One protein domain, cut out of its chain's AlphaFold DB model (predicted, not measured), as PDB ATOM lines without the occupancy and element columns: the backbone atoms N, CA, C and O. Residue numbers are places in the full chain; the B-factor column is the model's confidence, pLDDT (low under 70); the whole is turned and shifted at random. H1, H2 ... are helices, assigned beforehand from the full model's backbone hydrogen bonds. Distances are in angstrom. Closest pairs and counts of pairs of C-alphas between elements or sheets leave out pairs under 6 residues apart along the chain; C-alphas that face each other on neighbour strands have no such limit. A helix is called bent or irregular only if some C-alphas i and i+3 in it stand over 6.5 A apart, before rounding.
ATOM      1  N   GLY A 193      -3.381   3.294 -10.365       88.75
ATOM      2  CA  GLY A 193      -3.047   4.321  -9.390       88.75
ATOM      3  C   GLY A 193      -1.618   4.854  -9.575       88.75
ATOM      4  O   GLY A 193      -0.780   4.219 -10.229       88.75
ATOM      5  N   PRO A 194      -1.269   5.991  -8.941       89.81
ATOM      6  CA  PRO A 194       0.119   6.452  -8.868       89.81
ATOM      7  C   PRO A 194       1.062   5.370  -8.317       89.81
ATOM      8  O   PRO A 194       2.128   5.139  -8.883       89.81
ATOM      9  N   SER A 195       0.621   4.644  -7.282       91.56
ATOM     10  CA  SER A 195       1.345   3.519  -6.676       91.56
ATOM     11  C   SER A 195       1.573   2.358  -7.646       91.56
ATOM     12  O   SER A 195       2.643   1.753  -7.642       91.56
ATOM     13  N   ASP A 196       0.608   2.059  -8.518       92.38
ATOM     14  CA  ASP A 196       0.743   1.006  -9.529       92.38
ATOM     15  C   ASP A 196       1.712   1.416 -10.633       92.38
ATOM     16  O   ASP A 196       2.543   0.614 -11.060       92.38
ATOM     17  N   ARG A 197       1.684   2.687 -11.048       95.25
ATOM     18  CA  ARG A 197       2.686   3.240 -11.967       95.25
ATOM     19  C   ARG A 197       4.084   3.237 -11.350       95.25
ATOM     20  O   ARG A 197       5.036   2.899 -12.056       95.25
ATOM     21  N   ASP A 198       4.234   3.557 -10.066       93.81
ATOM     22  CA  ASP A 198       5.520   3.452  -9.365       93.81
ATOM     23  C   ASP A 198       5.965   1.971  -9.253       93.81
ATOM     24  O   ASP A 198       7.113   1.660  -9.579       93.81
ATOM     25  N   ASN A 199       5.058   1.020  -8.980       94.75
ATOM     26  CA  ASN A 199       5.328  -0.430  -9.014       94.75
ATOM     27  C   ASN A 199       5.752  -0.938 -10.410       94.75
ATOM     28  O   ASN A 199       6.725  -1.690 -10.531       94.75
ATOM     29  N   GLN A 200       5.068  -0.523 -11.481       95.69
ATOM     30  CA  GLN A 200       5.443  -0.831 -12.868       95.69
ATOM     31  C   GLN A 200       6.820  -0.250 -13.217       95.69
ATOM     32  O   GLN A 200       7.645  -0.924 -13.845       95.69
ATOM     33  N   SER A 201       7.094   0.983 -12.781       96.56
ATOM     34  CA  SER A 201       8.381   1.665 -12.967       96.56
ATOM     35  C   SER A 201       9.498   0.912 -12.236       96.56
ATOM     36  O   SER A 201      10.532   0.592 -12.828       96.56
ATOM     37  N   PHE A 202       9.259   0.519 -10.984       97.25
ATOM     38  CA  PHE A 202      10.156  -0.283 -10.155       97.25
ATOM     39  C   PHE A 202      10.468  -1.654 -10.774       97.25
ATOM     40  O   PHE A 202      11.638  -2.007 -10.957       97.25
ATOM     41  N   ALA A 203       9.437  -2.410 -11.165       96.44
ATOM     42  CA  ALA A 203       9.578  -3.719 -11.801       96.44
ATOM     43  C   ALA A 203      10.312  -3.628 -13.150       96.44
ATOM     44  O   ALA A 203      11.189  -4.449 -13.440       96.44
ATOM     45  N   THR A 204      10.025  -2.591 -13.943       96.75
ATOM     46  CA  THR A 204      10.742  -2.299 -15.193       96.75
ATOM     47  C   THR A 204      12.216  -1.998 -14.913       96.75
ATOM     48  O   THR A 204      13.091  -2.586 -15.548       96.75
ATOM     49  N   GLY A 205      12.517  -1.168 -13.909       96.88
ATOM     50  CA  GLY A 205      13.883  -0.907 -13.450       96.88
ATOM     51  C   GLY A 205      14.629  -2.191 -13.071       96.88
ATOM     52  O   GLY A 205      15.736  -2.426 -13.562       96.88
ATOM     53  N   ILE A 206      13.998  -3.066 -12.278       97.06
ATOM     54  CA  ILE A 206      14.562  -4.373 -11.911       97.06
ATOM     55  C   ILE A 206      14.854  -5.208 -13.160       97.06
ATOM     56  O   ILE A 206      15.961  -5.729 -13.295       97.06
ATOM     57  N   ALA A 207      13.892  -5.340 -14.076       95.56
ATOM     58  CA  ALA A 207      14.035  -6.180 -15.262       95.56
ATOM     59  C   ALA A 207      15.177  -5.705 -16.178       95.56
ATOM     60  O   ALA A 207      16.009  -6.516 -16.596       95.56
ATOM     61  N   LEU A 208      15.259  -4.396 -16.449       96.19
ATOM     62  CA  LEU A 208      16.285  -3.825 -17.324       96.19
ATOM     63  C   LEU A 208      17.699  -4.034 -16.766       96.19
ATOM     64  O   LEU A 208      18.590  -4.494 -17.488       96.19
ATOM     65  N   SER A 209      17.923  -3.745 -15.480       95.81
ATOM     66  CA  SER A 209      19.250  -3.913 -14.880       95.81
ATOM     67  C   SER A 209      19.603  -5.381 -14.639       95.81
ATOM     68  O   SER A 209      20.752  -5.776 -14.869       95.81
ATOM     69  N   ALA A 210      18.632  -6.215 -14.255       93.94
ATOM     70  CA  ALA A 210      18.846  -7.639 -14.037       93.94
ATOM     71  C   ALA A 210      19.262  -8.360 -15.322       93.94
ATOM     72  O   ALA A 210      20.243  -9.107 -15.320       93.94
ATOM     73  N   VAL A 211      18.578  -8.094 -16.440       95.00
ATOM     74  CA  VAL A 211      18.912  -8.688 -17.743       95.00
ATOM     75  C   VAL A 211      20.273  -8.198 -18.243       95.00
ATOM     76  O   VAL A 211      21.090  -9.016 -18.677       95.00
ATOM     77  N   ALA A 212      20.582  -6.903 -18.110       94.25
ATOM     78  CA  ALA A 212      21.895  -6.370 -18.472       94.25
ATOM     79  C   ALA A 212      23.034  -7.033 -17.667       94.25
ATOM     80  O   ALA A 212      24.018  -7.506 -18.246       94.25
ATOM     81  N   VAL A 213      22.889  -7.140 -16.340       93.88
ATOM     82  CA  VAL A 213      23.864  -7.807 -15.456       93.88
ATOM     83  C   VAL A 213      23.963  -9.306 -15.771       93.88
ATOM     84  O   VAL A 213      25.074  -9.833 -15.880       93.88
ATOM     85  N   ALA A 214      22.842  -9.993 -16.000       92.75
ATOM     86  CA  ALA A 214      22.821 -11.405 -16.377       92.75
ATOM     87  C   ALA A 214      23.576 -11.680 -17.687       92.75
ATOM     88  O   ALA A 214      24.357 -12.632 -17.751       92.75
ATOM     89  N   ILE A 215      23.422 -10.832 -18.709       92.38
ATOM     90  CA  ILE A 215      24.154 -10.962 -19.979       92.38
ATOM     91  C   ILE A 215      25.656 -10.716 -19.764       92.38
ATOM     92  O   ILE A 215      26.482 -11.560 -20.132       92.38
ATOM     93  N   LEU A 216      26.019  -9.595 -19.129       92.75
ATOM     94  CA  LEU A 216      27.412  -9.154 -18.978       92.75
ATOM     95  C   LEU A 216      28.253 -10.083 -18.087       92.75
ATOM     96  O   LEU A 216      29.408 -10.367 -18.409       92.75
ATOM     97  N   PHE A 217      27.690 -10.586 -16.986       90.25
ATOM     98  CA  PHE A 217      28.402 -11.457 -16.042       90.25
ATOM     99  C   PHE A 217      28.154 -12.954 -16.297       90.25
ATOM    100  O   PHE A 217      29.042 -13.778 -16.054       90.25
ATOM    101  N   GLY A 218      26.992 -13.326 -16.844       89.25
ATOM    102  CA  GLY A 218      26.668 -14.706 -17.206       89.25
ATOM    103  C   GLY A 218      27.441 -15.204 -18.427       89.25
ATOM    104  O   GLY A 218      27.990 -16.308 -18.385       89.25
ATOM    105  N   SER A 219      27.577 -14.397 -19.488       88.44
ATOM    106  CA  SER A 219      28.296 -14.796 -20.712       88.44
ATOM    107  C   SER A 219      29.728 -15.312 -20.467       88.44
ATOM    108  O   SER A 219      30.025 -16.441 -20.881       88.44
ATOM    109  N   PRO A 220      30.635 -14.603 -19.757       85.81
ATOM    110  CA  PRO A 220      31.983 -15.117 -19.497       85.81
ATOM    111  C   PRO A 220      31.975 -16.394 -18.643       85.81
ATOM    112  O   PRO A 220      32.837 -17.261 -18.831       85.81
ATOM    113  N   TYR A 221      30.994 -16.556 -17.746       83.12
ATOM    114  CA  TYR A 221      30.823 -17.776 -16.960       83.12
ATOM    115  C   TYR A 221      30.420 -18.965 -17.844       83.12
ATOM    116  O   TYR A 221      31.073 -20.014 -17.810       83.12
ATOM    117  N   VAL A 222      29.416 -18.777 -18.706       83.94
ATOM    118  CA  VAL A 222      28.969 -19.768 -19.693       83.94
ATOM    119  C   VAL A 222      30.116 -20.125 -20.642       83.94
ATOM    120  O   VAL A 222      30.474 -21.300 -20.729       83.94
ATOM    121  N   ARG A 223      30.789 -19.145 -21.266       83.25
ATOM    122  CA  ARG A 223      31.971 -19.377 -22.125       83.25
ATOM    123  C   ARG A 223      33.028 -20.228 -21.412       83.25
ATOM    124  O   ARG A 223      33.521 -21.208 -21.976       83.25
ATOM    125  N   ARG A 224      33.355 -19.906 -20.153       83.12
ATOM    126  CA  ARG A 224      34.320 -20.675 -19.350       83.12
ATOM    127  C   ARG A 224      33.842 -22.103 -19.092       83.12
ATOM    128  O   ARG A 224      34.656 -23.019 -19.179       83.12
ATOM    129  N   TRP A 225      32.565 -22.320 -18.787       79.44
ATOM    130  CA  TRP A 225      32.010 -23.658 -18.563       79.44
ATOM    131  C   TRP A 225      32.021 -24.512 -19.838       79.44
ATOM    132  O   TRP A 225      32.528 -25.634 -19.803       79.44
ATOM    133  N   TRP A 226      31.588 -23.960 -20.978       78.06
ATOM    134  CA  TRP A 226      31.651 -24.633 -22.284       78.06
ATOM    135  C   TRP A 226      33.090 -25.031 -22.651       78.06
ATOM    136  O   TRP A 226      33.322 -26.170 -23.050       78.06
ATOM    137  N   HIS A 227      34.077 -24.157 -22.417       74.44
ATOM    138  CA  HIS A 227      35.498 -24.467 -22.636       74.44
ATOM    139  C   HIS A 227      36.077 -25.569 -21.726       74.44
ATOM    140  O   HIS A 227      37.141 -26.096 -22.039       74.44
ATOM    141  N   ASN A 228      35.429 -25.916 -20.606       70.56
ATOM    142  CA  ASN A 228      35.874 -27.003 -19.720       70.56
ATOM    143  C   ASN A 228      35.250 -28.372 -20.076       70.56
ATOM    144  O   ASN A 228      35.570 -29.359 -19.414       70.56
ATOM    145  N   ARG A 229      34.370 -28.466 -21.086       73.06
ATOM    146  CA  ARG A 229      33.826 -29.758 -21.543       73.06
ATOM    147  C   ARG A 229      34.885 -30.521 -22.365       73.06
ATOM    148  O   ARG A 229      35.497 -29.914 -23.242       73.06
ATOM    149  N   ARG A 240      37.645 -17.905 -29.880       55.06
ATOM    150  CA  ARG A 240      38.313 -16.929 -28.989       55.06
ATOM    151  C   ARG A 240      38.208 -15.468 -29.452       55.06
ATOM    152  O   ARG A 240      38.663 -14.585 -28.735       55.06
ATOM    153  N   LEU A 241      37.636 -15.224 -30.631       57.41
ATOM    154  CA  LEU A 241      37.616 -13.925 -31.303       57.41
ATOM    155  C   LEU A 241      36.305 -13.138 -31.160       57.41
ATOM    156  O   LEU A 241      36.201 -12.079 -31.763       57.41
ATOM    157  N   PHE A 242      35.329 -13.587 -30.361       57.62
ATOM    158  CA  PHE A 242      34.154 -12.761 -30.054       57.62
ATOM    159  C   PHE A 242      34.526 -11.633 -29.081       57.62
ATOM    160  O   PHE A 242      34.741 -11.919 -27.894       57.62
ATOM    161  N   PRO A 243      34.610 -10.373 -29.551       71.38
ATOM    162  CA  PRO A 243      35.159  -9.283 -28.764       71.38
ATOM    163  C   PRO A 243      34.137  -8.834 -27.711       71.38
ATOM    164  O   PRO A 243      32.932  -8.847 -27.961       71.38
ATOM    165  N   LYS A 244      34.619  -8.393 -26.542       77.12
ATOM    166  CA  LYS A 244      33.789  -7.825 -25.460       77.12
ATOM    167  C   LYS A 244      32.717  -6.809 -25.919       77.12
ATOM    168  O   LYS A 244      31.604  -6.911 -25.409       77.12
ATOM    169  N   PRO A 245      32.963  -5.881 -26.876       83.50
ATOM    170  CA  PRO A 245      31.911  -5.002 -27.398       83.50
ATOM    171  C   PRO A 245      30.660  -5.720 -27.928       83.50
ATOM    172  O   PRO A 245      29.588  -5.138 -27.849       83.50
ATOM    173  N   LEU A 246      30.743  -6.971 -28.404       85.19
ATOM    174  CA  LEU A 246      29.548  -7.707 -28.838       85.19
ATOM    175  C   LEU A 246      28.630  -8.077 -27.656       85.19
ATOM    176  O   LEU A 246      27.417  -8.108 -27.812       85.19
ATOM    177  N   GLU A 247      29.194  -8.346 -26.473       85.56
ATOM    178  CA  GLU A 247      28.411  -8.666 -25.267       85.56
ATOM    179  C   GLU A 247      27.722  -7.415 -24.720       85.56
ATOM    180  O   GLU A 247      26.544  -7.465 -24.376       85.56
ATOM    181  N   ALA A 248      28.431  -6.281 -24.717       88.62
ATOM    182  CA  ALA A 248      27.853  -4.982 -24.385       88.62
ATOM    183  C   ALA A 248      26.755  -4.581 -25.383       88.62
ATOM    184  O   ALA A 248      25.677  -4.170 -24.969       88.62
ATOM    185  N   PHE A 249      26.986  -4.770 -26.687       90.88
ATOM    186  CA  PHE A 249      25.983  -4.521 -27.722       90.88
ATOM    187  C   PHE A 249      24.745  -5.414 -27.549       90.88
ATOM    188  O   PHE A 249      23.630  -4.909 -27.582       90.88
ATOM    189  N   ALA A 250      24.921  -6.714 -27.292       90.50
ATOM    190  CA  ALA A 250      23.806  -7.622 -27.027       90.50
ATOM    191  C   ALA A 250      23.009  -7.213 -25.774       90.50
ATOM    192  O   ALA A 250      21.782  -7.212 -25.814       90.50
ATOM    193  N   ALA A 251      23.688  -6.813 -24.691       92.19
ATOM    194  CA  ALA A 251      23.026  -6.295 -23.494       92.19
ATOM    195  C   ALA A 251      22.220  -5.020 -23.796       92.19
ATOM    196  O   ALA A 251      21.056  -4.942 -23.409       92.19
ATOM    197  N   ILE A 252      22.796  -4.062 -24.533       93.19
ATOM    198  CA  ILE A 252      22.121  -2.819 -24.943       93.19
ATOM    199  C   ILE A 252      20.900  -3.115 -25.823       93.19
ATOM    200  O   ILE A 252      19.835  -2.565 -25.568       93.19
ATOM    201  N   VAL A 253      21.018  -4.002 -26.817       95.44
ATOM    202  CA  VAL A 253      19.907  -4.347 -27.722       95.44
ATOM    203  C   VAL A 253      18.769  -5.044 -26.977       95.44
ATOM    204  O   VAL A 253      17.616  -4.666 -27.160       95.44
ATOM    205  N   VAL A 254      19.064  -6.021 -26.112       94.88
ATOM    206  CA  VAL A 254      18.021  -6.733 -25.349       94.88
ATOM    207  C   VAL A 254      17.362  -5.810 -24.322       94.88
ATOM    208  O   VAL A 254      16.141  -5.781 -24.228       94.88
ATOM    209  N   THR A 255      18.145  -5.010 -23.595       91.94
ATOM    210  CA  THR A 255      17.615  -4.047 -22.612       91.94
ATOM    211  C   THR A 255      16.803  -2.946 -23.302       91.94
ATOM    212  O   THR A 255      15.728  -2.591 -22.835       91.94
ATOM    213  N   GLY A 256      17.252  -2.452 -24.460       94.25
ATOM    214  CA  GLY A 256      16.506  -1.486 -25.269       94.25
ATOM    215  C   GLY A 256      15.197  -2.054 -25.824       94.25
ATOM    216  O   GLY A 256      14.181  -1.366 -25.802       94.25
ATOM    217  N   ALA A 257      15.187  -3.320 -26.253       95.44
ATOM    218  CA  ALA A 257      13.968  -4.007 -26.679       95.44
ATOM    219  C   ALA A 257      12.977  -4.208 -25.519       95.44
ATOM    220  O   ALA A 257      11.781  -4.008 -25.707       95.44
ATOM    221  N   LEU A 258      13.462  -4.539 -24.316       93.44
ATOM    222  CA  LEU A 258      12.630  -4.627 -23.111       93.44
ATOM    223  C   LEU A 258      12.055  -3.262 -22.708       93.44
ATOM    224  O   LEU A 258      10.870  -3.179 -22.412       93.44
ATOM    225  N   ALA A 259      12.853  -2.191 -22.752       93.62
ATOM    226  CA  ALA A 259      12.384  -0.838 -22.449       93.62
ATOM    227  C   ALA A 259      11.337  -0.352 -23.469       93.62
ATOM    228  O   ALA A 259      10.321   0.223 -23.088       93.62
ATOM    229  N   GLY A 260      11.550  -0.630 -24.761       94.50
ATOM    230  CA  GLY A 260      10.569  -0.352 -25.812       94.50
ATOM    231  C   GLY A 260       9.289  -1.180 -25.666       94.50
ATOM    232  O   GLY A 260       8.203  -0.648 -25.857       94.50
ATOM    233  N   GLY A 261       9.402  -2.453 -25.274       94.94
ATOM    234  CA  GLY A 261       8.251  -3.303 -24.959       94.94
ATOM    235  C   GLY A 261       7.459  -2.796 -23.753       94.94
ATOM    236  O   GLY A 261       6.239  -2.727 -23.822       94.94
ATOM    237  N   ALA A 262       8.137  -2.364 -22.686       92.94
ATOM    238  CA  ALA A 262       7.491  -1.811 -21.497       92.94
ATOM    239  C   ALA A 262       6.718  -0.510 -21.800       92.94
ATOM    240  O   ALA A 262       5.609  -0.342 -21.312       92.94
ATOM    241  N   LEU A 263       7.237   0.362 -22.678       93.19
ATOM    242  CA  LEU A 263       6.506   1.550 -23.157       93.19
ATOM    243  C   LEU A 263       5.253   1.235 -23.993       93.19
ATOM    244  O   LEU A 263       4.400   2.105 -24.128       93.19
ATOM    245  N   LEU A 264       5.174   0.048 -24.601       92.69
ATOM    246  CA  LEU A 264       4.015  -0.403 -25.384       92.69
ATOM    247  C   LEU A 264       3.016  -1.221 -24.555       92.69
ATOM    248  O   LEU A 264       1.878  -1.373 -24.976       92.69
ATOM    249  N   LEU A 265       3.459  -1.788 -23.429       94.12
ATOM    250  CA  LEU A 265       2.632  -2.574 -22.508       94.12
ATOM    251  C   LEU A 265       2.045  -1.738 -21.368       94.12
ATOM    252  O   LEU A 265       1.034  -2.142 -20.811       94.12
ATOM    253  N   PHE A 266       2.691  -0.628 -21.011       92.62
ATOM    254  CA  PHE A 266       2.290   0.250 -19.913       92.62
ATOM    255  C   PHE A 266       2.114   1.694 -20.416       92.62
ATOM    256  O   PHE A 266       2.813   2.611 -19.965       92.62
ATOM    257  N   ASP A 267       1.251   1.884 -21.418       90.88
ATOM    258  CA  ASP A 267       1.059   3.157 -22.123       90.88
ATOM    259  C   ASP A 267       0.029   4.104 -21.470       90.88
ATOM    260  O   ASP A 267      -0.186   5.215 -21.971       90.88
ATOM    261  N   GLU A 268      -0.549   3.709 -20.330       90.75
ATOM    262  CA  GLU A 268      -1.554   4.455 -19.572       90.75
ATOM    263  C   GLU A 268      -0.982   5.781 -19.036       90.75
ATOM    264  O   GLU A 268       0.118   5.843 -18.487       90.75
ATOM    265  N   LYS A 269      -1.720   6.887 -19.157       90.81
ATOM    266  CA  LYS A 269      -1.218   8.223 -18.749       90.81
ATOM    267  C   LYS A 269      -2.088   8.919 -17.719       90.81
ATOM    268  O   LYS A 269      -1.733  10.013 -17.287       90.81
ATOM    269  N   LEU A 270      -3.207   8.301 -17.352       90.31
ATOM    270  CA  LEU A 270      -4.248   8.881 -16.517       90.31
ATOM    271  C   LEU A 270      -4.608   7.921 -15.385       90.31
ATOM    272  O   LEU A 270      -4.617   6.711 -15.599       90.31
ATOM    273  N   ASP A 459      10.222   5.403  -8.792       95.25
ATOM    274  CA  ASP A 459      10.830   4.161  -8.310       95.25
ATOM    275  C   ASP A 459      11.565   3.333  -9.380       95.25
ATOM    276  O   ASP A 459      12.246   2.352  -9.057       95.25
ATOM    277  N   PHE A 460      11.573   3.777 -10.642       97.12
ATOM    278  CA  PHE A 460      12.441   3.225 -11.687       97.12
ATOM    279  C   PHE A 460      13.923   3.161 -11.270       97.12
ATOM    280  O   PHE A 460      14.604   2.161 -11.517       97.12
ATOM    281  N   VAL A 461      14.438   4.208 -10.614       96.75
ATOM    282  CA  VAL A 461      15.854   4.282 -10.205       96.75
ATOM    283  C   VAL A 461      16.175   3.322  -9.042       96.75
ATOM    284  O   VAL A 461      17.115   2.533  -9.190       96.75
ATOM    285  N   PRO A 462      15.412   3.293  -7.928       96.88
ATOM    286  CA  PRO A 462      15.468   2.211  -6.940       96.88
ATOM    287  C   PRO A 462      15.400   0.805  -7.557       96.88
ATOM    288  O   PRO A 462      16.223  -0.055  -7.222       96.88
ATOM    289  N   GLY A 463      14.492   0.589  -8.514       95.88
ATOM    290  CA  GLY A 463      14.347  -0.674  -9.237       95.88
ATOM    291  C   GLY A 463      15.619  -1.077  -9.989       95.88
ATOM    292  O   GLY A 463      16.100  -2.205  -9.840       95.88
ATOM    293  N   LEU A 464      16.237  -0.143 -10.728       96.50
ATOM    294  CA  LEU A 464      17.522  -0.368 -11.402       96.50
ATOM    295  C   LEU A 464      18.607  -0.836 -10.420       96.50
ATOM    296  O   LEU A 464      19.306  -1.811 -10.712       96.50
ATOM    297  N   PHE A 465      18.744  -0.192  -9.255       96.38
ATOM    298  CA  PHE A 465      19.723  -0.604  -8.245       96.38
ATOM    299  C   PHE A 465      19.433  -2.009  -7.701       96.38
ATOM    300  O   PHE A 465      20.339  -2.847  -7.667       96.38
ATOM    301  N   ILE A 466      18.186  -2.296  -7.321       95.81
ATOM    302  CA  ILE A 466      17.805  -3.594  -6.745       95.81
ATOM    303  C   ILE A 466      17.981  -4.730  -7.759       95.81
ATOM    304  O   ILE A 466      18.572  -5.756  -7.413       95.81
ATOM    305  N   GLY A 467      17.587  -4.546  -9.022       94.06
ATOM    306  CA  GLY A 467      17.813  -5.544 -10.073       94.06
ATOM    307  C   GLY A 467      19.299  -5.807 -10.343       94.06
ATOM    308  O   GLY A 467      19.700  -6.964 -10.521       94.06
ATOM    309  N   ALA A 468      20.144  -4.770 -10.279       93.75
ATOM    310  CA  ALA A 468      21.585  -4.893 -10.474       93.75
ATOM    311  C   ALA A 468      22.260  -5.640  -9.313       93.75
ATOM    312  O   ALA A 468      22.980  -6.619  -9.541       93.75
ATOM    313  N   PHE A 469      22.007  -5.219  -8.068       94.50
ATOM    314  CA  PHE A 469      22.572  -5.857  -6.876       94.50
ATOM    315  C   PHE A 469      22.029  -7.274  -6.673       94.50
ATOM    316  O   PHE A 469      22.816  -8.189  -6.421       94.50
ATOM    317  N   GLY A 470      20.722  -7.484  -6.846       93.00
ATOM    318  CA  GLY A 470      20.085  -8.798  -6.761       93.00
ATOM    319  C   GLY A 470      20.662  -9.782  -7.779       93.00
ATOM    320  O   GLY A 470      21.041 -10.897  -7.421       93.00
ATOM    321  N   SER A 471      20.846  -9.351  -9.029       91.69
ATOM    322  CA  SER A 471      21.439 -10.198 -10.074       91.69
ATOM    323  C   SER A 471      22.919 -10.481  -9.834       91.69
ATOM    324  O   SER A 471      23.354 -11.626  -9.969       91.69
ATOM    325  N   ALA A 472      23.699  -9.481  -9.413       91.44
ATOM    326  CA  ALA A 472      25.097  -9.681  -9.035       91.44
ATOM    327  C   ALA A 472      25.234 -10.653  -7.847       91.44
ATOM    328  O   ALA A 472      26.103 -11.529  -7.862       91.44
ATOM    329  N   PHE A 473      24.343 -10.558  -6.854       93.44
ATOM    330  CA  PHE A 473      24.284 -11.463  -5.709       93.44
ATOM    331  C   PHE A 473      23.906 -12.893  -6.118       93.44
ATOM    332  O   PHE A 473      24.611 -13.833  -5.748       93.44
ATOM    333  N   LEU A 474      22.856 -13.078  -6.927       93.44
ATOM    334  CA  LEU A 474      22.428 -14.395  -7.416       93.44
ATOM    335  C   LEU A 474      23.506 -15.070  -8.275       93.44
ATOM    336  O   LEU A 474      23.796 -16.254  -8.087       93.44
ATOM    337  N   LEU A 475      24.163 -14.321  -9.167       90.81
ATOM    338  CA  LEU A 475      25.296 -14.818  -9.952       90.81
ATOM    339  C   LEU A 475      26.508 -15.144  -9.069       90.81
ATOM    340  O   LEU A 475      27.171 -16.159  -9.291       90.81
ATOM    341  N   GLY A 476      26.777 -14.331  -8.043       90.94
ATOM    342  CA  GLY A 476      27.802 -14.594  -7.035       90.94
ATOM    343  C   GLY A 476      27.531 -15.876  -6.242       90.94
ATOM    344  O   GLY A 476      28.431 -16.701  -6.076       90.94
ATOM    345  N   LEU A 477      26.282 -16.095  -5.824       93.12
ATOM    346  CA  LEU A 477      25.833 -17.297  -5.120       93.12
ATOM    347  C   LEU A 477      25.945 -18.535  -6.022       93.12
ATOM    348  O   LEU A 477      26.519 -19.543  -5.605       93.12
ATOM    349  N   LEU A 478      25.489 -18.451  -7.274       90.62
ATOM    350  CA  LEU A 478      25.631 -19.519  -8.267       90.62
ATOM    351  C   LEU A 478      27.110 -19.863  -8.520       90.62
ATOM    352  O   LEU A 478      27.493 -21.037  -8.515       90.62
ATOM    353  N   ALA A 479      27.966 -18.849  -8.676       88.94
ATOM    354  CA  ALA A 479      29.405 -19.027  -8.836       88.94
ATOM    355  C   ALA A 479      30.058 -19.651  -7.587       88.94
ATOM    356  O   ALA A 479      30.924 -20.519  -7.730       88.94
ATOM    357  N   ALA A 480      29.624 -19.272  -6.380       90.94
ATOM    358  CA  ALA A 480      30.092 -19.848  -5.122       90.94
ATOM    359  C   ALA A 480      29.686 -21.325  -4.982       90.94
ATOM    360  O   ALA A 480      30.542 -22.167  -4.704       90.94
ATOM    361  N   VAL A 481      28.421 -21.670  -5.254       91.56
ATOM    362  CA  VAL A 481      27.922 -23.060  -5.246       91.56
ATOM    363  C   VAL A 481      28.706 -23.922  -6.235       91.56
ATOM    364  O   VAL A 481      29.234 -24.972  -5.864       91.56
ATOM    365  N   LEU A 482      28.867 -23.464  -7.478       86.94
ATOM    366  CA  LEU A 482      29.617 -24.198  -8.500       86.94
ATOM    367  C   LEU A 482      31.125 -24.257  -8.186       86.94
ATOM    368  O   LEU A 482      31.789 -25.247  -8.509       86.94
ATOM    369  N   GLY A 483      31.666 -23.255  -7.486       87.06
ATOM    370  CA  GLY A 483      33.006 -23.275  -6.899       87.06
ATOM    371  C   GLY A 483      33.169 -24.375  -5.846       87.06
ATOM    372  O   GLY A 483      34.102 -25.177  -5.941       87.06
ATOM    373  N   VAL A 484      32.236 -24.480  -4.895       87.06
ATOM    374  CA  VAL A 484      32.206 -25.538  -3.868       87.06
ATOM    375  C   VAL A 484      32.068 -26.922  -4.505       87.06
ATOM    376  O   VAL A 484      32.830 -27.826  -4.155       87.06
ATOM    377  N   VAL A 485      31.176 -27.090  -5.489       84.06
ATOM    378  CA  VAL A 485      31.036 -28.345  -6.252       84.06
ATOM    379  C   VAL A 485      32.355 -28.716  -6.933       84.06
ATOM    380  O   VAL A 485      32.812 -29.849  -6.789       84.06
ATOM    381  N   ARG A 486      33.032 -27.768  -7.599       83.56
ATOM    382  CA  ARG A 486      34.329 -28.006  -8.260       83.56
ATOM    383  C   ARG A 486      35.450 -28.332  -7.267       83.56
ATOM    384  O   ARG A 486      36.308 -29.155  -7.577       83.56
ATOM    385  N   ILE A 487      35.465 -27.720  -6.080       84.06
ATOM    386  CA  ILE A 487      36.420 -28.053  -5.007       84.06
ATOM    387  C   ILE A 487      36.151 -29.467  -4.481       84.06
ATOM    388  O   ILE A 487      37.090 -30.249  -4.330       84.06
ATOM    389  N   ARG A 488      34.880 -29.834  -4.266       79.12
ATOM    390  CA  ARG A 488      34.487 -31.180  -3.829       79.12
ATOM    391  C   ARG A 488      34.859 -32.234  -4.875       79.12
ATOM    392  O   ARG A 488      35.532 -33.191  -4.523       79.12
ATOM    393  N   GLN A 489      34.557 -31.999  -6.154       77.31
ATOM    394  CA  GLN A 489      34.955 -32.851  -7.286       77.31
ATOM    395  C   GLN A 489      36.475 -32.955  -7.505       77.31
ATOM    396  O   GLN A 489      36.916 -33.863  -8.197       77.31
ATOM    397  N   ARG A 490      37.280 -32.032  -6.961       75.69
ATOM    398  CA  ARG A 490      38.754 -32.107  -6.985       75.69
ATOM    399  C   ARG A 490      39.345 -32.814  -5.765       75.69
ATOM    400  O   ARG A 490      40.438 -33.358  -5.865       75.69
ATOM    401  N   ARG A 491      38.663 -32.766  -4.615       75.31
ATOM    402  CA  ARG A 491      39.063 -33.468  -3.380       75.31
ATOM    403  C   ARG A 491      38.592 -34.922  -3.367       75.31
ATOM    404  O   ARG A 491      39.285 -35.786  -2.844       75.31
TER     405      ARG A 491
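This is residues 193 to 229, 240 to 270 and 459 to 491 of the 744 residues of an uncharacterized protein of Streptomyces sp. NA04227 (UniProt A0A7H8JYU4). Three long helices lie side by side in a loose row, with H1 in the middle, H2 along one side of it and H3 along the other, and H2 and H3 are not in contact with each other. H3 runs the same way as H1 and H2 the opposite way, each at a shallow tilt to H1; residues 480 to 491 of H3 and residues 224 to 229, of which 224 to 227 belong to H1, stick out free. The printed part has 101 residues in three stretches, with three named helices in the order H1, H2, H3 along the chain and no named strand; the class is all helix, with 88 residues in the helices. The whole is loose, with a radius of gyration of the C-alphas of 17.2 A, and its outline, 61 by 30 by 17 A along the three main axes, is only just a rod.

The longest helix by residues is H1, residues 194 to 227, and it touches both of the others. H1 touches H3, residues 460 to 491, with 48 pairs of C-alphas within 8 A. The closest C-alphas of the two are those of Ile 206 and Gly 467, 3.9 A apart. H1 and H3 run the same way at a shallow tilt of 29 degrees, and their centres are 12.7 A apart. H3 touches H1 with residues 460 to 475 alone. H1 also touches H2, residues 244 to 265, with 20 pairs of C-alphas within 8 A. Their closest C-alphas are those of Ala 212 and Ala 251, 5.1 A apart. H1 and H2 run opposite ways at a shallow tilt of 26 degrees, with 10.4 A from centre to centre. H1 touches H2 with residues 204 to 219 alone. H2 and H3 are apart, with no C-alpha of the one within 8 A of the other. H1 has a kink of 31 degrees near residue 217. It is neither bent nor irregular, but only just: C-alphas 217 and 220 are 6.2 A apart. In H2 and H3 every O i to N i+4 pair is within hydrogen-bond range, and in H1 28 of 30 are.

H1 has 34 residues, from Pro 194 with its C-alpha at (0.119, 6.452, -8.868) to His 227 with its C-alpha at (35.498, -24.467, -22.636), and it measures 49.0 A from first to last C-alpha. H3 has 32 residues, Phe 460 to Arg 491, and measures 46.1 A; its last C-alpha, that of Arg 491, is at (39.063, -33.468, -3.380). H2 has 22 residues, Lys 244 to Leu 265, and measures 31.7 A. Along H2 the x coordinate falls from 33.789 at C-alpha 244 to 2.632 at C-alpha 265, while along H1 and H3 x is larger at the last C-alpha than at the first.

The two C-alphas farthest apart in the domain are those of Leu 270 and Arg 491, at 62.0 A. Without the stretches that stand free, the body has 83 residues and spans 51 by 26 by 15 A, with a radius of gyration of 14.6 A. The printed part has two cuts. The link from H1 to H2 is across the first cut, where residues 230 to 239 are not printed and C-alphas 229 and 240 are 15.5 A apart. The link from H2 to H3 is across the second, where residues 271 to 458 are not printed and C-alphas 270 and 459 are 17.8 A apart. The mean pLDDT of the printed part is 89.2, and the model's confidence is low, under 70, at residues 240 to 242.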